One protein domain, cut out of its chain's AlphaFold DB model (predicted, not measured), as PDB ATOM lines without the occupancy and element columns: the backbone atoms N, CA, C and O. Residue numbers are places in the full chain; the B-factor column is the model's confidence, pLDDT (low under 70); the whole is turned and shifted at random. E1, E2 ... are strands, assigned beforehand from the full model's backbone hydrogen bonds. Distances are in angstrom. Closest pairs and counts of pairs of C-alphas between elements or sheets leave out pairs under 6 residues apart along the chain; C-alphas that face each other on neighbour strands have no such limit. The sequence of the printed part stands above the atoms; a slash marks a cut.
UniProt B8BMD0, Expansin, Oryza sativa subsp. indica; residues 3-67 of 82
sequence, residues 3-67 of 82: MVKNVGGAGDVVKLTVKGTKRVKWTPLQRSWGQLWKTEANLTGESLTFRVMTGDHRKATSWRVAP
ATOM      1  N   MET A   3      32.986  57.175 -32.385       70.75
ATOM      2  CA  MET A   3      32.420  57.311 -33.724       70.75
ATOM      3  C   MET A   3      33.230  56.457 -34.696       70.75
ATOM      4  O   MET A   3      34.453  56.572 -34.752       70.75
ATOM      5  N   VAL A   4      32.555  55.599 -35.460       64.81
ATOM      6  CA  VAL A   4      33.203  54.768 -36.482       64.81
ATOM      7  C   VAL A   4      32.777  55.248 -37.859       64.81
ATOM      8  O   VAL A   4      31.629  55.062 -38.245       64.81
ATOM      9  N   LYS A   5      33.711  55.824 -38.619       63.00
ATOM     10  CA  LYS A   5      33.479  56.217 -40.011       63.00
ATOM     11  C   LYS A   5      34.108  55.176 -40.941       63.00
ATOM     12  O   LYS A   5      35.324  55.014 -40.942       63.00
ATOM     13  N   ASN A   6      33.281  54.464 -41.705       61.38
ATOM     14  CA  ASN A   6      33.731  53.587 -42.788       61.38
ATOM     15  C   ASN A   6      33.733  54.396 -44.098       61.38
ATOM     16  O   ASN A   6      32.732  55.036 -44.416       61.38
ATOM     17  N   VAL A   7      34.855  54.400 -44.824       51.56
ATOM     18  CA  VAL A   7      34.994  55.056 -46.136       51.56
ATOM     19  C   VAL A   7      35.506  54.021 -47.145       51.56
ATOM     20  O   VAL A   7      36.581  54.174 -47.708       51.56
ATOM     21  N   GLY A   8      34.768  52.922 -47.327       49.56
ATOM     22  CA  GLY A   8      35.142  51.883 -48.287       49.56
ATOM     23  C   GLY A   8      34.347  50.578 -48.172       49.56
ATOM     24  O   GLY A   8      34.668  49.717 -47.361       49.56
ATOM     25  N   GLY A   9      33.336  50.420 -49.035       55.44
ATOM     26  CA  GLY A   9      32.968  49.192 -49.770       55.44
ATOM     27  C   GLY A   9      32.602  47.868 -49.070       55.44
ATOM     28  O   GLY A   9      32.062  47.001 -49.747       55.44
ATOM     29  N   ALA A  10      32.852  47.661 -47.776       55.56
ATOM     30  CA  ALA A  10      32.715  46.336 -47.136       55.56
ATOM     31  C   ALA A  10      31.377  46.093 -46.396       55.56
ATOM     32  O   ALA A  10      31.203  45.073 -45.731       55.56
ATOM     33  N   GLY A  11      30.416  47.013 -46.515       64.56
ATOM     34  CA  GLY A  11      29.123  46.932 -45.828       64.56
ATOM     35  C   GLY A  11      29.154  47.420 -44.374       64.56
ATOM     36  O   GLY A  11      30.166  47.923 -43.877       64.56
ATOM     37  N   ASP A  12      28.011  47.307 -43.695       78.75
ATOM     38  CA  ASP A  12      27.813  47.834 -42.344       78.75
ATOM     39  C   ASP A  12      28.726  47.172 -41.301       78.75
ATOM     40  O   ASP A  12      29.001  45.970 -41.329       78.75
ATOM     41  N   VAL A  13      29.167  47.967 -40.320       85.50
ATOM     42  CA  VAL A  13      29.872  47.452 -39.142       85.50
ATOM     43  C   VAL A  13      28.890  46.656 -38.286       85.50
ATOM     44  O   VAL A  13      27.947  47.220 -37.724       85.50
ATOM     45  N   VAL A  14      29.143  45.355 -38.145       89.06
ATOM     46  CA  VAL A  14      28.304  44.433 -37.359       89.06
ATOM     47  C   VAL A  14      28.852  44.193 -35.955       89.06
ATOM     48  O   VAL A  14      28.096  43.859 -35.046       89.06
ATOM     49  N   LYS A  15      30.160  44.389 -35.737       91.50
ATOM     50  CA  LYS A  15      30.769  44.253 -34.407       91.50
ATOM     51  C   LYS A  15      31.935  45.212 -34.225       91.50
ATOM     52  O   LYS A  15      32.832  45.276 -35.061       91.50
ATOM     53  N   LEU A  16      31.964  45.883 -33.078       92.38
ATOM     54  CA  LEU A  16      33.090  46.693 -32.632       92.38
ATOM     55  C   LEU A  16      33.546  46.219 -31.251       92.38
ATOM     56  O   LEU A  16      32.735  45.978 -30.360       92.38
ATOM     57  N   THR A  17      34.856  46.073 -31.076       95.25
ATOM     58  CA  THR A  17      35.472  45.701 -29.795       95.25
ATOM     59  C   THR A  17      36.658  46.607 -29.489       95.25
ATOM     60  O   THR A  17      37.363  47.028 -30.408       95.25
ATOM     61  N   VAL A  18      36.889  46.888 -28.208       95.50
ATOM     62  CA  VAL A  18      38.046  47.639 -27.704       95.50
ATOM     63  C   VAL A  18      38.880  46.760 -26.789       95.50
ATOM     64  O   VAL A  18      38.346  45.918 -26.073       95.50
ATOM     65  N   LYS A  19      40.192  46.949 -26.810       96.38
ATOM     66  CA  LYS A  19      41.142  46.338 -25.886       96.38
ATOM     67  C   LYS A  19      42.120  47.405 -25.406       96.38
ATOM     68  O   LYS A  19      42.632  48.181 -26.210       96.38
ATOM     69  N   GLY A  20      42.396  47.408 -24.112       96.12
ATOM     70  CA  GLY A  20      43.457  48.205 -23.513       96.12
ATOM     71  C   GLY A  20      44.787  47.460 -23.509       96.12
ATOM     72  O   GLY A  20      44.883  46.260 -23.783       96.12
ATOM     73  N   THR A  21      45.856  48.182 -23.203       95.62
ATOM     74  CA  THR A  21      47.205  47.611 -23.142       95.62
ATOM     75  C   THR A  21      47.408  46.580 -22.032       95.62
ATOM     76  O   THR A  21      48.311  45.758 -22.164       95.62
ATOM     77  N   LYS A  22      46.638  46.636 -20.938       93.56
ATOM     78  CA  LYS A  22      46.867  45.830 -19.730       93.56
ATOM     79  C   LYS A  22      45.588  45.216 -19.150       93.56
ATOM     80  O   LYS A  22      45.489  43.994 -19.133       93.56
ATOM     81  N   ARG A  23      44.638  46.013 -18.641       95.25
ATOM     82  CA  ARG A  23      43.500  45.493 -17.847       95.25
ATOM     83  C   ARG A  23      42.279  45.240 -18.713       95.25
ATOM     84  O   ARG A  23      41.590  44.237 -18.536       95.25
ATOM     85  N   VAL A  24      42.015  46.135 -19.660       94.69
ATOM     86  CA  VAL A  24      40.843  46.026 -20.531       94.69
ATOM     87  C   VAL A  24      41.087  44.929 -21.567       94.69
ATOM     88  O   VAL A  24      41.865  45.100 -22.506       94.69
ATOM     89  N   LYS A  25      40.416  43.786 -21.400       95.75
ATOM     90  CA  LYS A  25      40.382  42.705 -22.399       95.75
ATOM     91  C   LYS A  25      39.554  43.135 -23.617       95.75
ATOM     92  O   LYS A  25      39.050  44.247 -23.661       95.75
ATOM     93  N   TRP A  26      39.436  42.274 -24.629       96.31
ATOM     94  CA  TRP A  26      38.542  42.543 -25.758       96.31
ATOM     95  C   TRP A  26      37.094  42.674 -25.275       96.31
ATOM     96  O   TRP A  26      36.426  41.674 -25.026       96.31
ATOM     97  N   THR A  27      36.632  43.911 -25.168       96.81
ATOM     98  CA  THR A  27      35.312  44.286 -24.675       96.81
ATOM     99  C   THR A  27      34.452  44.735 -25.850       96.81
ATOM    100  O   THR A  27      34.901  45.569 -26.643       96.81
ATOM    101  N   PRO A  28      33.230  44.205 -26.011       94.56
ATOM    102  CA  PRO A  28      32.315  44.670 -27.042       94.56
ATOM    103  C   PRO A  28      31.847  46.100 -26.762       94.56
ATOM    104  O   PRO A  28      31.589  46.477 -25.619       94.56
ATOM    105  N   LEU A  29      31.719  46.886 -27.827       93.56
ATOM    106  CA  LEU A  29      30.974  48.134 -27.792       93.56
ATOM    107  C   LEU A  29      29.552  47.867 -28.276       93.56
ATOM    108  O   LEU A  29      29.324  47.048 -29.166       93.56
ATOM    109  N   GLN A  30      28.606  48.592 -27.702       89.81
ATOM    110  CA  GLN A  30      27.204  48.575 -28.086       89.81
ATOM    111  C   GLN A  30      26.917  49.732 -29.034       89.81
ATOM    112  O   GLN A  30      27.353  50.862 -28.801       89.81
ATOM    113  N   ARG A  31      26.169  49.449 -30.098       87.75
ATOM    114  CA  ARG A  31      25.696  50.460 -31.041       87.75
ATOM    115  C   ARG A  31      24.598  51.276 -30.361       87.75
ATOM    116  O   ARG A  31      23.599  50.703 -29.941       87.75
ATOM    117  N   SER A  32      24.793  52.585 -30.212       80.00
ATOM    118  CA  SER A  32      23.793  53.467 -29.597       80.00
ATOM    119  C   SER A  32      22.862  54.089 -30.631       80.00
ATOM    120  O   SER A  32      21.656  54.098 -30.425       80.00
ATOM    121  N   TRP A  33      23.402  54.603 -31.741       75.88
ATOM    122  CA  TRP A  33      22.614  55.193 -32.829       75.88
ATOM    123  C   TRP A  33      23.464  55.348 -34.092       75.88
ATOM    124  O   TRP A  33      24.601  55.803 -34.003       75.88
ATOM    125  N   GLY A  34      22.950  54.988 -35.272       80.06
ATOM    126  CA  GLY A  34      23.690  55.158 -36.528       80.06
ATOM    127  C   GLY A  34      25.092  54.535 -36.472       80.06
ATOM    128  O   GLY A  34      25.221  53.327 -36.315       80.06
ATOM    129  N   GLN A  35      26.144  55.345 -36.583       79.62
ATOM    130  CA  GLN A  35      27.555  54.922 -36.522       79.62
ATOM    131  C   GLN A  35      28.211  55.101 -35.136       79.62
ATOM    132  O   GLN A  35      29.437  55.042 -35.002       79.62
ATOM    133  N   LEU A  36      27.407  55.344 -34.102       84.19
ATOM    134  CA  LEU A  36      27.867  55.619 -32.745       84.19
ATOM    135  C   LEU A  36      27.898  54.352 -31.905       84.19
ATOM    136  O   LEU A  36      26.922  53.599 -31.835       84.19
ATOM    137  N   TRP A  37      29.028  54.155 -31.238       88.88
ATOM    138  CA  TRP A  37      29.283  53.004 -30.389       88.88
ATOM    139  C   TRP A  37      29.731  53.454 -28.997       88.88
ATOM    140  O   TRP A  37      30.496  54.411 -28.843       88.88
ATOM    141  N   LYS A  38      29.268  52.761 -27.957       90.00
ATOM    142  CA  LYS A  38      29.591  53.062 -26.557       90.00
ATOM    143  C   LYS A  38      29.916  51.803 -25.759       90.00
ATOM    144  O   LYS A  38      29.538  50.698 -26.131       90.00
ATOM    145  N   THR A  39      30.633  51.977 -24.659       90.19
ATOM    146  CA  THR A  39      30.863  50.945 -23.646       90.19
ATOM    147  C   THR A  39      30.886  51.607 -22.277       90.19
ATOM    148  O   THR A  39      31.254  52.775 -22.167       90.19
ATOM    149  N   GLU A  40      30.493  50.854 -21.259       90.44
ATOM    150  CA  GLU A  40      30.538  51.263 -19.851       90.44
ATOM    151  C   GLU A  40      31.835  50.805 -19.166       90.44
ATOM    152  O   GLU A  40      32.085  51.118 -18.005       90.44
ATOM    153  N   ALA A  41      32.695  50.068 -19.881       90.62
ATOM    154  CA  ALA A  41      33.985  49.656 -19.354       90.62
ATOM    155  C   ALA A  41      34.885  50.869 -19.070       90.62
ATOM    156  O   ALA A  41      34.988  51.791 -19.880       90.62
ATOM    157  N   ASN A  42      35.603  50.836 -17.945       91.62
ATOM    158  CA  ASN A  42      36.599  51.853 -17.632       91.62
ATOM    159  C   ASN A  42      37.846  51.666 -18.516       91.62
ATOM    160  O   ASN A  42      38.637  50.745 -18.309       91.62
ATOM    161  N   LEU A  43      38.008  52.555 -19.498       93.19
ATOM    162  CA  LEU A  43      39.097  52.537 -20.483       93.19
ATOM    163  C   LEU A  43      40.280  53.453 -20.114       93.19
ATOM    164  O   LEU A  43      41.248  53.556 -20.870       93.19
ATOM    165  N   THR A  44      40.193  54.165 -18.990       91.94
ATOM    166  CA  THR A  44      41.155  55.216 -18.638       91.94
ATOM    167  C   THR A  44      42.523  54.641 -18.269       91.94
ATOM    168  O   THR A  44      42.645  53.524 -17.748       91.94
ATOM    169  N   GLY A  45      43.576  55.411 -18.562       93.50
ATOM    170  CA  GLY A  45      44.955  55.055 -18.227       93.50
ATOM    171  C   GLY A  45      45.538  53.908 -19.059       93.50
ATOM    172  O   GLY A  45      46.568  53.343 -18.670       93.50
ATOM    173  N   GLU A  46      44.915  53.560 -20.187       94.06
ATOM    174  CA  GLU A  46      45.370  52.533 -21.124       94.06
ATOM    175  C   GLU A  46      45.342  53.046 -22.561       94.06
ATOM    176  O   GLU A  46      44.431  53.766 -22.951       94.06
ATOM    177  N   SER A  47      46.323  52.633 -23.369       94.94
ATOM    178  CA  SER A  47      46.242  52.876 -24.810       94.94
ATOM    179  C   SER A  47      45.249  51.898 -25.437       94.94
ATOM    180  O   SER A  47      45.259  50.702 -25.130       94.94
ATOM    181  N   LEU A  48      44.380  52.413 -26.304       95.50
ATOM    182  CA  LEU A  48      43.213  51.688 -26.796       95.50
ATOM    183  C   LEU A  48      43.434  51.156 -28.207       95.50
ATOM    184  O   LEU A  48      43.842  51.873 -29.118       95.50
ATOM    185  N   THR A  49      43.132  49.879 -28.388       94.31
ATOM    186  CA  THR A  49      43.102  49.182 -29.672       94.31
ATOM    187  C   THR A  49      41.662  48.845 -30.007       94.31
ATOM    188  O   THR A  49      40.941  48.321 -29.161       94.31
ATOM    189  N   PHE A  50      41.260  49.091 -31.246       92.94
ATOM    190  CA  PHE A  50      39.911  48.813 -31.721       92.94
ATOM    191  C   PHE A  50      39.942  47.733 -32.786       92.94
ATOM    192  O   PHE A  50      40.844  47.686 -33.619       92.94
ATOM    193  N   ARG A  51      38.943  46.858 -32.773       92.50
ATOM    194  CA  ARG A  51      38.726  45.870 -33.823       92.50
ATOM    195  C   ARG A  51      37.294  45.958 -34.301       92.50
ATOM    196  O   ARG A  51      36.365  45.821 -33.505       92.50
ATOM    197  N   VAL A  52      37.161  46.148 -35.604       90.06
ATOM    198  CA  VAL A  52      35.898  46.252 -36.330       90.06
ATOM    199  C   VAL A  52      35.706  44.981 -37.150       90.06
ATOM    200  O   VAL A  52      36.674  44.426 -37.672       90.06
ATOM    201  N   MET A  53      34.460  44.527 -37.231       89.50
ATOM    202  CA  MET A  53      33.996  43.479 -38.130       89.50
ATOM    203  C   MET A  53      32.871  44.025 -39.006       89.50
ATOM    204  O   MET A  53      31.942  44.655 -38.490       89.50
ATOM    205  N   THR A  54      32.955  43.752 -40.299       87.31
ATOM    206  CA  THR A  54      31.951  44.087 -41.318       87.31
ATOM    207  C   THR A  54      31.030  42.898 -41.598       87.31
ATOM    208  O   THR A  54      31.323  41.773 -41.186       87.31
ATOM    209  N   GLY A  55      29.885  43.136 -42.247       84.50
ATOM    210  CA  GLY A  55      28.875  42.101 -42.524       84.50
ATOM    211  C   GLY A  55      29.381  40.909 -43.350       84.50
ATOM    212  O   GLY A  55      28.888  39.796 -43.195       84.50
ATOM    213  N   ASP A  56      30.432  41.102 -44.147       85.50
ATOM    214  CA  ASP A  56      31.159  40.046 -44.867       85.50
ATOM    215  C   ASP A  56      32.130  39.237 -43.974       85.50
ATOM    216  O   ASP A  56      32.953  38.466 -44.467       85.50
ATOM    217  N   HIS A  57      32.043  39.403 -42.649       86.06
ATOM    218  CA  HIS A  57      32.863  38.765 -41.613       86.06
ATOM    219  C   HIS A  57      34.354  39.130 -41.628       86.06
ATOM    220  O   HIS A  57      35.133  38.581 -40.831       86.06
ATOM    221  N   ARG A  58      34.776  40.094 -42.456       86.69
ATOM    222  CA  ARG A  58      36.150  40.606 -42.412       86.69
ATOM    223  C   ARG A  58      36.379  41.395 -41.134       86.69
ATOM    224  O   ARG A  58      35.496  42.073 -40.619       86.69
ATOM    225  N   LYS A  59      37.594  41.284 -40.596       88.12
ATOM    226  CA  LYS A  59      38.038  41.997 -39.395       88.12
ATOM    227  C   LYS A  59      39.251  42.840 -39.747       88.12
ATOM    228  O   LYS A  59      40.188  42.320 -40.342       88.12
ATOM    229  N   ALA A  60      39.312  44.066 -39.251       88.19
ATOM    230  CA  ALA A  60      40.584  44.774 -39.125       88.19
ATOM    231  C   ALA A  60      40.738  45.376 -37.734       88.19
ATOM    232  O   ALA A  60      39.775  45.613 -36.997       88.19
ATOM    233  N   THR A  61      41.999  45.501 -37.339       91.19
ATOM    234  CA  THR A  61      42.401  45.909 -35.998       91.19
ATOM    235  C   THR A  61      43.274  47.146 -36.108       91.19
ATOM    236  O   THR A  61      44.352  47.096 -36.698       91.19
ATOM    237  N   SER A  62      42.814  48.228 -35.499       90.81
ATOM    238  CA  SER A  62      43.536  49.485 -35.381       90.81
ATOM    239  C   SER A  62      44.190  49.543 -34.009       90.81
ATOM    240  O   SER A  62      43.522  49.648 -32.979       90.81
ATOM    241  N   TRP A  63      45.512  49.419 -33.996       92.00
ATOM    242  CA  TRP A  63      46.309  49.343 -32.778       92.00
ATOM    243  C   TRP A  63      46.630  50.725 -32.223       92.00
ATOM    244  O   TRP A  63      47.033  51.606 -32.977       92.00
ATOM    245  N   ARG A  64      46.509  50.869 -30.895       92.12
ATOM    246  CA  ARG A  64      46.932  52.064 -30.140       92.12
ATOM    247  C   ARG A  64      46.379  53.379 -30.717       92.12
ATOM    248  O   ARG A  64      47.104  54.358 -30.835       92.12
ATOM    249  N   VAL A  65      45.100  53.379 -31.093       92.19
ATOM    250  CA  VAL A  65      44.394  54.538 -31.665       92.19
ATOM    251  C   VAL A  65      44.348  55.692 -30.671       92.19
ATOM    252  O   VAL A  65      44.627  56.824 -31.040       92.19
ATOM    253  N   ALA A  66      44.034  55.391 -29.408       92.56
ATOM    254  CA  ALA A  66      44.128  56.356 -28.322       92.56
ATOM    255  C   ALA A  66      45.399  56.067 -27.498       92.56
ATOM    256  O   ALA A  66      45.641  54.895 -27.160       92.56
ATOM    257  N   PRO A  67      46.234  57.075 -27.191       93.56
ATOM    258  CA  PRO A  67      47.392  56.922 -26.311       93.56
ATOM    259  C   PRO A  67      46.940  56.745 -24.852       93.56
ATOM    260  O   PRO A  67      45.751  56.714 -24.575       93.56
TER     261      PRO A  67
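This is residues 3 to 67 of the 82 residues of the protein "Expansin" of Oryza sativa subsp. indica (UniProt B8BMD0). One strongly twisted sheet of five strands curls like part of a barrel, with E1 and E4 in its middle and E3 and E5 at its edges. The 65 printed residues hold five named strands, E1 to E5, and no named helix: class all strand, order E3, E2, E1, E4, E5, antiparallel. It is compact, radius of gyration of the C-alphas 11.8 A, spanning 34 by 22 by 17 A.

E1, residues 13 to 20, forms a hairpin with E2, residues 27 to 33; N 29 and O 16 are 2.9 A apart. E3, residues 36 to 38, completes a meander, each strand the antiparallel neighbour of the one before; N 38 and O 30 are 2.8 A apart. E4, residues 48 to 54, is antiparallel to E1, N 17 and O 51 2.9 A apart; E1 to E4 form a Greek key, four strands in a row of which three, E1 to E3, are a meander and the first, E1, is the antiparallel neighbour of the fourth, E4. E5, residues 59 to 66, forms a hairpin with E4, N 62 and O 50 2.8 A apart, and bends by 56 degrees at residue 63.

E1, 20.7 A long, begins at C-alpha 13 (29.872, 47.452, -39.142). E5, 19.1 A, ends at C-alpha 66 (44.128, 56.356, -28.322).

The printed part has no cut and no long link. Residues 4 to 11 have pLDDT under 70.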